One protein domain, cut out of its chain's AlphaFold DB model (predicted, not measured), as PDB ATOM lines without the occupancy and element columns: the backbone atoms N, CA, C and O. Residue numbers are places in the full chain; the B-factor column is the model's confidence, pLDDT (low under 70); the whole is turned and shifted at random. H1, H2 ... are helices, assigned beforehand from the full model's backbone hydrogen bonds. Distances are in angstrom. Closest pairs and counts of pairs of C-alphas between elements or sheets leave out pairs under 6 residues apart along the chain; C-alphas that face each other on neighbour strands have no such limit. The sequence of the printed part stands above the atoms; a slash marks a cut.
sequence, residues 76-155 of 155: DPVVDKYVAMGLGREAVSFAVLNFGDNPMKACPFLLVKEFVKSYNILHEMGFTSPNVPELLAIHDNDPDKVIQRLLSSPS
ATOM      1  N   ASP A  76     -53.268   8.049  14.895       66.12
ATOM      2  CA  ASP A  76     -53.406   6.708  15.452       66.12
ATOM      3  C   ASP A  76     -54.537   6.697  16.513       66.12
ATOM      4  O   ASP A  76     -54.503   7.519  17.441       66.12
ATOM      5  N   PRO A  77     -55.542   5.802  16.405       76.56
ATOM      6  CA  PRO A  77     -56.669   5.736  17.339       76.56
ATOM      7  C   PRO A  77     -56.235   5.520  18.796       76.56
ATOM      8  O   PRO A  77     -56.944   5.926  19.721       76.56
ATOM      9  N   VAL A  78     -55.058   4.927  19.014       75.75
ATOM     10  CA  VAL A  78     -54.438   4.803  20.335       75.75
ATOM     11  C   VAL A  78     -54.073   6.185  20.871       75.75
ATOM     12  O   VAL A  78     -54.469   6.540  21.978       75.75
ATOM     13  N   VAL A  79     -53.369   7.001  20.084       77.69
ATOM     14  CA  VAL A  79     -52.934   8.348  20.486       77.69
ATOM     15  C   VAL A  79     -54.139   9.230  20.806       77.69
ATOM     16  O   VAL A  79     -54.149   9.917  21.828       77.69
ATOM     17  N   ASP A  80     -55.190   9.167  19.991       79.94
ATOM     18  CA  ASP A  80     -56.399   9.968  20.199       79.94
ATOM     19  C   ASP A  80     -57.129   9.632  21.502       79.94
ATOM     20  O   ASP A  80     -57.630  10.537  22.176       79.94
ATOM     21  N   LYS A  81     -57.131   8.360  21.918       82.12
ATOM     22  CA  LYS A  81     -57.671   7.937  23.218       82.12
ATOM     23  C   LYS A  81     -56.941   8.622  24.374       82.12
ATOM     24  O   LYS A  81     -57.587   9.146  25.276       82.12
ATOM     25  N   TYR A  82     -55.611   8.660  24.348       76.44
ATOM     26  CA  TYR A  82     -54.807   9.296  25.399       76.44
ATOM     27  C   TYR A  82     -54.911  10.825  25.380       76.44
ATOM     28  O   TYR A  82     -54.962  11.455  26.438       76.44
ATOM     29  N   VAL A  83     -55.013  11.430  24.196       80.69
ATOM     30  CA  VAL A  83     -55.233  12.876  24.043       80.69
ATOM     31  C   VAL A  83     -56.605  13.287  24.574       80.69
ATOM     32  O   VAL A  83     -56.716  14.292  25.275       80.69
ATOM     33  N   ALA A  84     -57.649  12.488  24.331       78.00
ATOM     34  CA  ALA A  84     -58.976  12.712  24.908       78.00
ATOM     35  C   ALA A  84     -58.978  12.636  26.449       78.00
ATOM     36  O   ALA A  84     -59.837  13.236  27.092       78.00
ATOM     37  N   MET A  85     -57.996  11.950  27.045       75.12
ATOM     38  CA  MET A  85     -57.773  11.893  28.495       75.12
ATOM     39  C   MET A  85     -56.939  13.073  29.031       75.12
ATOM     40  O   MET A  85     -56.609  13.097  30.216       75.12
ATOM     41  N   GLY A  86     -56.612  14.055  28.184       78.00
ATOM     42  CA  GLY A  86     -55.913  15.285  28.561       78.00
ATOM     43  C   GLY A  86     -54.385  15.206  28.502       78.00
ATOM     44  O   GLY A  86     -53.717  16.095  29.023       78.00
ATOM     45  N   LEU A  87     -53.816  14.160  27.894       78.94
ATOM     46  CA  LEU A  87     -52.367  14.023  27.715       78.94
ATOM     47  C   LEU A  87     -51.903  14.706  26.416       78.94
ATOM     48  O   LEU A  87     -52.630  14.751  25.424       78.94
ATOM     49  N   GLY A  88     -50.680  15.243  26.412       79.06
ATOM     50  CA  GLY A  88     -50.125  15.963  25.259       79.06
ATOM     51  C   GLY A  88     -49.871  15.046  24.058       79.06
ATOM     52  O   GLY A  88     -49.181  14.037  24.188       79.06
ATOM     53  N   ARG A  89     -50.396  15.408  22.879       82.19
ATOM     54  CA  ARG A  89     -50.351  14.585  21.651       82.19
ATOM     55  C   ARG A  89     -48.942  14.141  21.254       82.19
ATOM     56  O   ARG A  89     -48.763  12.980  20.898       82.19
ATOM     57  N   GLU A  90     -47.957  15.032  21.305       80.62
ATOM     58  CA  GLU A  90     -46.573  14.727  20.904       80.62
ATOM     59  C   GLU A  90     -45.929  13.711  21.851       80.62
ATOM     60  O   GLU A  90     -45.484  12.652  21.415       80.62
ATOM     61  N   ALA A  91     -45.986  13.970  23.157       78.00
ATOM     62  CA  ALA A  91     -45.451  13.073  24.178       78.00
ATOM     63  C   ALA A  91     -46.145  11.697  24.175       78.00
ATOM     64  O   ALA A  91     -45.489  10.665  24.304       78.00
ATOM     65  N   VAL A  92     -47.465  11.670  23.966       80.88
ATOM     66  CA  VAL A  92     -48.243  10.433  23.800       80.88
ATOM     67  C   VAL A  92     -47.795   9.667  22.560       80.88
ATOM     68  O   VAL A  92     -47.635   8.453  22.633       80.88
ATOM     69  N   SER A  93     -47.564  10.351  21.438       80.19
ATOM     70  CA  SER A  93     -47.112   9.702  20.202       80.19
ATOM     71  C   SER A  93     -45.760   9.016  20.406       80.19
ATOM     72  O   SER A  93     -45.594   7.864  20.011       80.19
ATOM     73  N   PHE A  94     -44.824   9.666  21.106       78.81
ATOM     74  CA  PHE A  94     -43.546   9.051  21.472       78.81
ATOM     75  C   PHE A  94     -43.707   7.887  22.454       78.81
ATOM     76  O   PHE A  94     -43.053   6.858  22.288       78.81
ATOM     77  N   ALA A  95     -44.581   8.008  23.455       77.44
ATOM     78  CA  ALA A  95     -44.825   6.935  24.412       77.44
ATOM     79  C   ALA A  95     -45.405   5.687  23.728       77.44
ATOM     80  O   ALA A  95     -44.933   4.574  23.953       77.44
ATOM     81  N   VAL A  96     -46.399   5.872  22.857       77.81
ATOM     82  CA  VAL A  96     -47.031   4.788  22.094       77.81
ATOM     83  C   VAL A  96     -46.024   4.138  21.144       77.81
ATOM     84  O   VAL A  96     -45.989   2.914  21.059       77.81
ATOM     85  N   LEU A  97     -45.157   4.925  20.502       78.56
ATOM     86  CA  LEU A  97     -44.112   4.415  19.610       78.56
ATOM     87  C   LEU A  97     -43.065   3.559  20.345       78.56
ATOM     88  O   LEU A  97     -42.655   2.525  19.828       78.56
ATOM     89  N   ASN A  98     -42.638   3.976  21.542       72.19
ATOM     90  CA  ASN A  98     -41.555   3.315  22.282       72.19
ATOM     91  C   ASN A  98     -42.034   2.161  23.178       72.19
ATOM     92  O   ASN A  98     -41.347   1.149  23.306       72.19
ATOM     93  N   PHE A  99     -43.202   2.290  23.813       69.19
ATOM     94  CA  PHE A  99     -43.708   1.299  24.772       69.19
ATOM     95  C   PHE A  99     -44.809   0.398  24.197       69.19
ATOM     96  O   PHE A  99     -45.018  -0.708  24.712       69.19
ATOM     97  N   GLY A 100     -45.474   0.836  23.121       62.06
ATOM     98  CA  GLY A 100     -46.641   0.183  22.530       62.06
ATOM     99  C   GLY A 100     -47.899   0.285  23.402       62.06
ATOM    100  O   GLY A 100     -47.825   0.354  24.629       62.06
ATOM    101  N   ASP A 101     -49.080   0.215  22.780       57.06
ATOM    102  CA  ASP A 101     -50.336  -0.087  23.489       57.06
ATOM    103  C   ASP A 101     -50.443  -1.603  23.681       57.06
ATOM    104  O   ASP A 101     -51.200  -2.300  23.009       57.06
ATOM    105  N   ASN A 102     -49.573  -2.147  24.536       57.31
ATOM    106  CA  ASN A 102     -49.577  -3.567  24.859       57.31
ATOM    107  C   ASN A 102     -50.510  -3.817  26.052       57.31
ATOM    108  O   ASN A 102     -50.125  -3.509  27.184       57.31
ATOM    109  N   PRO A 103     -51.681  -4.455  25.853       55.06
ATOM    110  CA  PRO A 103     -52.611  -4.756  26.946       55.06
ATOM    111  C   PRO A 103     -52.023  -5.737  27.974       55.06
ATOM    112  O   PRO A 103     -52.550  -5.869  29.072       55.06
ATOM    113  N   MET A 104     -50.921  -6.413  27.623       46.12
ATOM    114  CA  MET A 104     -50.180  -7.352  28.472       46.12
ATOM    115  C   MET A 104     -49.226  -6.669  29.463       46.12
ATOM    116  O   MET A 104     -48.814  -7.296  30.438       46.12
ATOM    117  N   LYS A 105     -48.851  -5.398  29.252       55.38
ATOM    118  CA  LYS A 105     -48.117  -4.647  30.278       55.38
ATOM    119  C   LYS A 105     -49.137  -4.173  31.304       55.38
ATOM    120  O   LYS A 105     -50.105  -3.527  30.932       55.38
ATOM    121  N   ALA A 106     -48.923  -4.501  32.578       46.81
ATOM    122  CA  ALA A 106     -49.928  -4.467  33.647       46.81
ATOM    123  C   ALA A 106     -50.744  -3.161  33.792       46.81
ATOM    124  O   ALA A 106     -51.809  -3.200  34.397       46.81
ATOM    125  N   CYS A 107     -50.293  -2.033  33.228       56.41
ATOM    126  CA  CYS A 107     -51.070  -0.805  33.045       56.41
ATOM    127  C   CYS A 107     -50.476   0.039  31.888       56.41
ATOM    128  O   CYS A 107     -49.645   0.914  32.155       56.41
ATOM    129  N   PRO A 108     -50.895  -0.134  30.615       66.12
ATOM    130  CA  PRO A 108     -50.360   0.664  29.501       66.12
ATOM    131  C   PRO A 108     -50.672   2.156  29.678       66.12
ATOM    132  O   PRO A 108     -49.922   3.023  29.240       66.12
ATOM    133  N   PHE A 109     -51.752   2.480  30.396       69.56
ATOM    134  CA  PHE A 109     -52.105   3.858  30.710       69.56
ATOM    135  C   PHE A 109     -51.162   4.539  31.706       69.56
ATOM    136  O   PHE A 109     -50.848   5.716  31.531       69.56
ATOM    137  N   LEU A 110     -50.690   3.818  32.726       74.62
ATOM    138  CA  LEU A 110     -49.767   4.394  33.704       74.62
ATOM    139  C   LEU A 110     -48.396   4.648  33.075       74.62
ATOM    140  O   LEU A 110     -47.860   5.730  33.266       74.62
ATOM    141  N   LEU A 111     -47.914   3.736  32.226       75.81
ATOM    142  CA  LEU A 111     -46.653   3.910  31.500       75.81
ATOM    143  C   LEU A 111     -46.672   5.135  30.578       75.81
ATOM    144  O   LEU A 111     -45.759   5.953  30.621       75.81
ATOM    145  N   VAL A 112     -47.737   5.312  29.786       77.06
ATOM    146  CA  VAL A 112     -47.875   6.493  28.915       77.06
ATOM    147  C   VAL A 112     -47.968   7.772  29.747       77.06
ATOM    148  O   VAL A 112     -47.330   8.771  29.422       77.06
ATOM    149  N   LYS A 113     -48.720   7.755  30.852       80.00
ATOM    150  CA  LYS A 113     -48.860   8.917  31.737       80.00
ATOM    151  C   LYS A 113     -47.540   9.292  32.417       80.00
ATOM    152  O   LYS A 113     -47.223  10.477  32.507       80.00
ATOM    153  N   GLU A 114     -46.783   8.311  32.895       83.69
ATOM    154  CA  GLU A 114     -45.468   8.525  33.502       83.69
ATOM    155  C   GLU A 114     -44.457   9.025  32.474       83.69
ATOM    156  O   GLU A 114     -43.699   9.942  32.783       83.69
ATOM    157  N   PHE A 115     -44.487   8.507  31.244       86.06
ATOM    158  CA  PHE A 115     -43.617   8.989  30.173       86.06
ATOM    159  C   PHE A 115     -43.895  10.440  29.805       86.06
ATOM    160  O   PHE A 115     -42.984  11.264  29.765       86.06
ATOM    161  N   VAL A 116     -45.169  10.783  29.601       84.81
ATOM    162  CA  VAL A 116     -45.589  12.158  29.302       84.81
ATOM    163  C   VAL A 116     -45.163  13.109  30.422       84.81
ATOM    164  O   VAL A 116     -44.702  14.214  30.150       84.81
ATOM    165  N   LYS A 117     -45.268  12.676  31.684       87.62
ATOM    166  CA  LYS A 117     -44.817  13.460  32.836       87.62
ATOM    167  C   LYS A 117     -43.304  13.700  32.801       87.62
ATOM    168  O   LYS A 117     -42.892  14.851  32.908       87.62
ATOM    169  N   SER A 118     -42.496  12.651  32.649       86.25
ATOM    170  CA  SER A 118     -41.032  12.772  32.606       86.25
ATOM    171  C   SER A 118     -40.573  13.629  31.423       86.25
ATOM    172  O   SER A 118     -39.737  14.512  31.594       86.25
ATOM    173  N   TYR A 119     -41.180  13.445  30.248       87.56
ATOM    174  CA  TYR A 119     -40.912  14.256  29.063       87.56
ATOM    175  C   TYR A 119     -41.228  15.739  29.287       87.56
ATOM    176  O   TYR A 119     -40.390  16.592  29.002       87.56
ATOM    177  N   ASN A 120     -42.398  16.056  29.851       87.75
ATOM    178  CA  ASN A 120     -42.781  17.441  30.126       87.75
ATOM    179  C   ASN A 120     -41.836  18.109  31.131       87.75
ATOM    180  O   ASN A 120     -41.458  19.253  30.916       87.75
ATOM    181  N   ILE A 121     -41.404  17.401  32.179       90.00
ATOM    182  CA  ILE A 121     -40.441  17.931  33.159       90.00
ATOM    183  C   ILE A 121     -39.118  18.299  32.476       90.00
ATOM    184  O   ILE A 121     -38.588  19.385  32.697       90.00
ATOM    185  N   LEU A 122     -38.593  17.424  31.612       87.19
ATOM    186  CA  LEU A 122     -37.359  17.696  30.870       87.19
ATOM    187  C   LEU A 122     -37.527  18.868  29.896       87.19
ATOM    188  O   LEU A 122     -36.644  19.721  29.794       87.19
ATOM    189  N   HIS A 123     -38.679  18.945  29.234       85.25
ATOM    190  CA  HIS A 123     -39.012  20.041  28.334       85.25
ATOM    191  C   HIS A 123     -39.137  21.382  29.080       85.25
ATOM    192  O   HIS A 123     -38.633  22.399  28.605       85.25
ATOM    193  N   GLU A 124     -39.743  21.396  30.270       86.00
ATOM    194  CA  GLU A 124     -39.805  22.565  31.162       86.00
ATOM    195  C   GLU A 124     -38.416  22.985  31.670       86.00
ATOM    196  O   GLU A 124     -38.152  24.176  31.818       86.00
ATOM    197  N   MET A 125     -37.498  22.032  31.867       84.62
ATOM    198  CA  MET A 125     -36.088  22.301  32.189       84.62
ATOM    199  C   MET A 125     -35.269  22.816  30.989       84.62
ATOM    200  O   MET A 125     -34.110  23.190  31.158       84.62
ATOM    201  N   GLY A 126     -35.850  22.853  29.785       84.56
ATOM    202  CA  GLY A 126     -35.199  23.328  28.561       84.56
ATOM    203  C   GLY A 126     -34.513  22.238  27.733       84.56
ATOM    204  O   GLY A 126     -33.946  22.542  26.681       84.56
ATOM    205  N   PHE A 127     -34.593  20.969  28.142       83.94
ATOM    206  CA  PHE A 127     -34.121  19.838  27.342       83.94
ATOM    207  C   PHE A 127     -35.135  19.528  26.235       83.94
ATOM    208  O   PHE A 127     -36.004  18.672  26.367       83.94
ATOM    209  N   THR A 128     -35.016  20.258  25.127       80.06
ATOM    210  CA  THR A 128     -35.891  20.154  23.943       80.06
ATOM    211  C   THR A 128     -35.271  19.334  22.806       80.06
ATOM    212  O   THR A 128     -35.833  19.249  21.714       80.06
ATOM    213  N   SER A 129     -34.111  18.710  23.046       81.69
ATOM    214  CA  SER A 129     -33.401  17.912  22.046       81.69
ATOM    215  C   SER A 129     -34.251  16.728  21.558       81.69
ATOM    216  O   SER A 129     -34.886  16.049  22.370       81.69
ATOM    217  N   PRO A 130     -34.204  16.388  20.256       78.81
ATOM    218  CA  PRO A 130     -35.017  15.310  19.683       78.81
ATOM    219  C   PRO A 130     -34.673  13.920  20.240       78.81
ATOM    220  O   PRO A 130     -35.477  13.004  20.116       78.81
ATOM    221  N   ASN A 131     -33.515  13.770  20.890       84.50
ATOM    222  CA  ASN A 131     -33.065  12.513  21.492       84.50
ATOM    223  C   ASN A 131     -33.670  12.260  22.887       84.50
ATOM    224  O   ASN A 131     -33.529  11.166  23.426       84.50
ATOM    225  N   VAL A 132     -34.325  13.252  23.504       85.56
ATOM    226  CA  VAL A 132     -34.894  13.131  24.860       85.56
ATOM    227  C   VAL A 132     -35.916  11.986  24.976       85.56
ATOM    228  O   VAL A 132     -35.792  11.197  25.915       85.56
ATOM    229  N   PRO A 133     -36.884  11.823  24.049       83.75
ATOM    230  CA  PRO A 133     -37.827  10.703  24.085       83.75
ATOM    231  C   PRO A 133     -37.148   9.332  24.005       83.75
ATOM    232  O   PRO A 133     -37.553   8.404  24.699       83.75
ATOM    233  N   GLU A 134     -36.109   9.212  23.178       84.12
ATOM    234  CA  GLU A 134     -35.358   7.967  22.994       84.12
ATOM    235  C   GLU A 134     -34.550   7.622  24.252       84.12
ATOM    236  O   GLU A 134     -34.588   6.493  24.736       84.12
ATOM    237  N   LEU A 135     -33.894   8.616  24.857       86.19
ATOM    238  CA  LEU A 135     -33.172   8.439  26.116       86.19
ATOM    239  C   LEU A 135     -34.109   8.061  27.268       86.19
ATOM    240  O   LEU A 135     -33.763   7.185  28.058       86.19
ATOM    241  N   LEU A 136     -35.300   8.662  27.350       86.81
ATOM    242  CA  LEU A 136     -36.317   8.259  28.326       86.81
ATOM    243  C   LEU A 136     -36.745   6.804  28.126       86.81
ATOM    244  O   LEU A 136     -36.916   6.085  29.106       86.81
ATOM    245  N   ALA A 137     -36.886   6.347  26.882       83.06
ATOM    246  CA  ALA A 137     -37.222   4.956  26.600       83.06
ATOM    247  C   ALA A 137     -36.098   3.983  27.009       83.06
ATOM    248  O   ALA A 137     -36.380   2.931  27.578       83.06
ATOM    249  N   ILE A 138     -34.832   4.342  26.768       84.75
ATOM    250  CA  ILE A 138     -33.655   3.513  27.094       84.75
ATOM    251  C   ILE A 138     -33.374   3.473  28.605       84.75
ATOM    252  O   ILE A 138     -32.853   2.482  29.113       84.75
ATOM    253  N   HIS A 139     -33.701   4.542  29.332       84.44
ATOM    254  CA  HIS A 139     -33.423   4.684  30.763       84.44
ATOM    255  C   HIS A 139     -34.636   4.394  31.659       84.44
ATOM    256  O   HIS A 139     -34.735   4.963  32.743       84.44
ATOM    257  N   ASP A 140     -35.551   3.517  31.237       82.75
ATOM    258  CA  ASP A 140     -36.728   3.104  32.024       82.75
ATOM    259  C   ASP A 140     -37.603   4.282  32.499       82.75
ATOM    260  O   ASP A 140     -38.173   4.264  33.590       82.75
ATOM    261  N   ASN A 141     -37.718   5.325  31.676       85.56
ATOM    262  CA  ASN A 141     -38.452   6.554  31.969       85.56
ATOM    263  C   ASN A 141     -37.940   7.354  33.194       85.56
ATOM    264  O   ASN A 141     -38.688   8.124  33.802       85.56
ATOM    265  N   ASP A 142     -36.660   7.200  33.544       87.56
ATOM    266  CA  ASP A 142     -35.989   7.904  34.643       87.56
ATOM    267  C   ASP A 142     -35.411   9.262  34.172       87.56
ATOM    268  O   ASP A 142     -34.396   9.286  33.463       87.56
ATOM    269  N   PRO A 143     -36.023  10.409  34.535       87.75
ATOM    270  CA  PRO A 143     -35.571  11.716  34.068       87.75
ATOM    271  C   PRO A 143     -34.187  12.096  34.612       87.75
ATOM    272  O   PRO A 143     -33.433  12.759  33.902       87.75
ATOM    273  N   ASP A 144     -33.805  11.655  35.814       89.19
ATOM    274  CA  ASP A 144     -32.516  12.003  36.422       89.19
ATOM    275  C   ASP A 144     -31.353  11.353  35.665       89.19
ATOM    276  O   ASP A 144     -30.348  12.008  35.365       89.19
ATOM    277  N   LYS A 145     -31.504  10.083  35.265       90.12
ATOM    278  CA  LYS A 145     -30.516   9.392  34.416       90.12
ATOM    279  C   LYS A 145     -30.377  10.054  33.049       90.12
ATOM    280  O   LYS A 145     -29.259  10.190  32.544       90.12
ATOM    281  N   VAL A 146     -31.492  10.491  32.465       88.31
ATOM    282  CA  VAL A 146     -31.499  11.205  31.182       88.31
ATOM    283  C   VAL A 146     -30.789  12.552  31.308       88.31
ATOM    284  O   VAL A 146     -29.928  12.855  30.482       88.31
ATOM    285  N   ILE A 147     -31.057  13.323  32.367       88.81
ATOM    286  CA  ILE A 147     -30.364  14.591  32.649       88.81
ATOM    287  C   ILE A 147     -28.862  14.353  32.785       88.81
ATOM    288  O   ILE A 147     -28.071  15.035  32.134       88.81
ATOM    289  N   GLN A 148     -28.444  13.353  33.567       88.62
ATOM    290  CA  GLN A 148     -27.025  13.033  33.717       88.62
ATOM    291  C   GLN A 148     -26.365  12.690  32.380       88.62
ATOM    292  O   GLN A 148     -25.254  13.153  32.105       88.62
ATOM    293  N   ARG A 149     -27.043  11.922  31.521       85.62
ATOM    294  CA  ARG A 149     -26.536  11.566  30.192       85.62
ATOM    295  C   ARG A 149     -26.411  12.788  29.281       85.62
ATOM    296  O   ARG A 149     -25.384  12.928  28.623       85.62
ATOM    297  N   LEU A 150     -27.410  13.669  29.278       84.50
ATOM    298  CA  LEU A 150     -27.426  14.903  28.483       84.50
ATOM    299  C   LEU A 150     -26.339  15.890  28.928       84.50
ATOM    300  O   LEU A 150     -25.668  16.481  28.088       84.50
ATOM    301  N   LEU A 151     -26.104  16.020  30.235       84.81
ATOM    302  CA  LEU A 151     -25.038  16.869  30.783       84.81
ATOM    303  C   LEU A 151     -23.635  16.293  30.540       84.81
ATOM    304  O   LEU A 151     -22.678  17.045  30.382       84.81
ATOM    305  N   SER A 152     -23.509  14.966  30.494       83.12
ATOM    306  CA  SER A 152     -22.244  14.274  30.202       83.12
ATOM    307  C   SER A 152     -21.877  14.293  28.715       83.12
ATOM    308  O   SER A 152     -20.754  13.959  28.340       83.12
ATOM    309  N   SER A 153     -22.829  14.616  27.841       69.25
ATOM    310  CA  SER A 153     -22.643  14.684  26.392       69.25
ATOM    311  C   SER A 153     -23.411  15.892  25.848       69.25
ATOM    312  O   SER A 153     -24.442  15.708  25.197       69.25
ATOM    313  N   PRO A 154     -22.941  17.121  26.143       60.28
ATOM    314  CA  PRO A 154     -23.548  18.322  25.590       60.28
ATOM    315  C   PRO A 154     -23.465  18.242  24.062       60.28
ATOM    316  O   PRO A 154     -22.387  18.016  23.511       60.28
ATOM    317  N   SER A 155     -24.622  18.335  23.403       54.41
ATOM    318  CA  SER A 155     -24.714  18.481  21.943       54.41
ATOM    319  C   SER A 155     -24.337  19.890  21.513       54.41
ATOM    320  O   SER A 155     -24.657  20.832  22.273       54.41
TER     321      SER A 155
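This is residues 76 to 155 of the 155 residues of an uncharacterized protein of Eragrostis curvula (weeping love grass) (UniProt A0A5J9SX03). The long helix H3 packs across H2, and H4 packs on both, side by side with H2 and folded back along the later part of H3 as a helical hairpin; H1 extends one end beyond H2, H5 the other beyond H4, and residues 102 to 107 stick out. The 80 printed residues include five named helices, H1 to H5 in chain order, and no named strand: all helix. The whole is compact, radius of gyration of the C-alphas 12.5 A, but elongated, spanning 36 by 22 by 16 A.

H1, residues 77 to 84, touches H2, residues 89 to 99, closest C-alphas Val 83 and Arg 89, 5.7 A. H2 touches H3, residues 108 to 124, at a steep tilt of 56 degrees, opposite ways; C-alphas Ala 91 and Val 116 are closest, 5.2 A. H3, with residues 115 to 122 alone, touches H4, residues 132 to 138, in a helical hairpin; C-alphas Tyr 119 and Pro 133 are closest, 6.8 A. H4 touches H5, residues 143 to 152, closest C-alphas Leu 135 and Val 146, 6.0 A. In these five helices every O i to N i+4 pair is within hydrogen-bond range.

H1 begins at C-alpha 77 (-56.669, 5.736, 17.339) and measures 10.5 A, H2 15.2 A, H3 24.4 A, H4 10.0 A; H5, 14.1 A, ends at C-alpha 152 (-22.244, 14.274, 30.202).

The printed part has no cut, and no link is long. The model's pLDDT is under 70 at residues 76, 99 to 109 and 153 to 155.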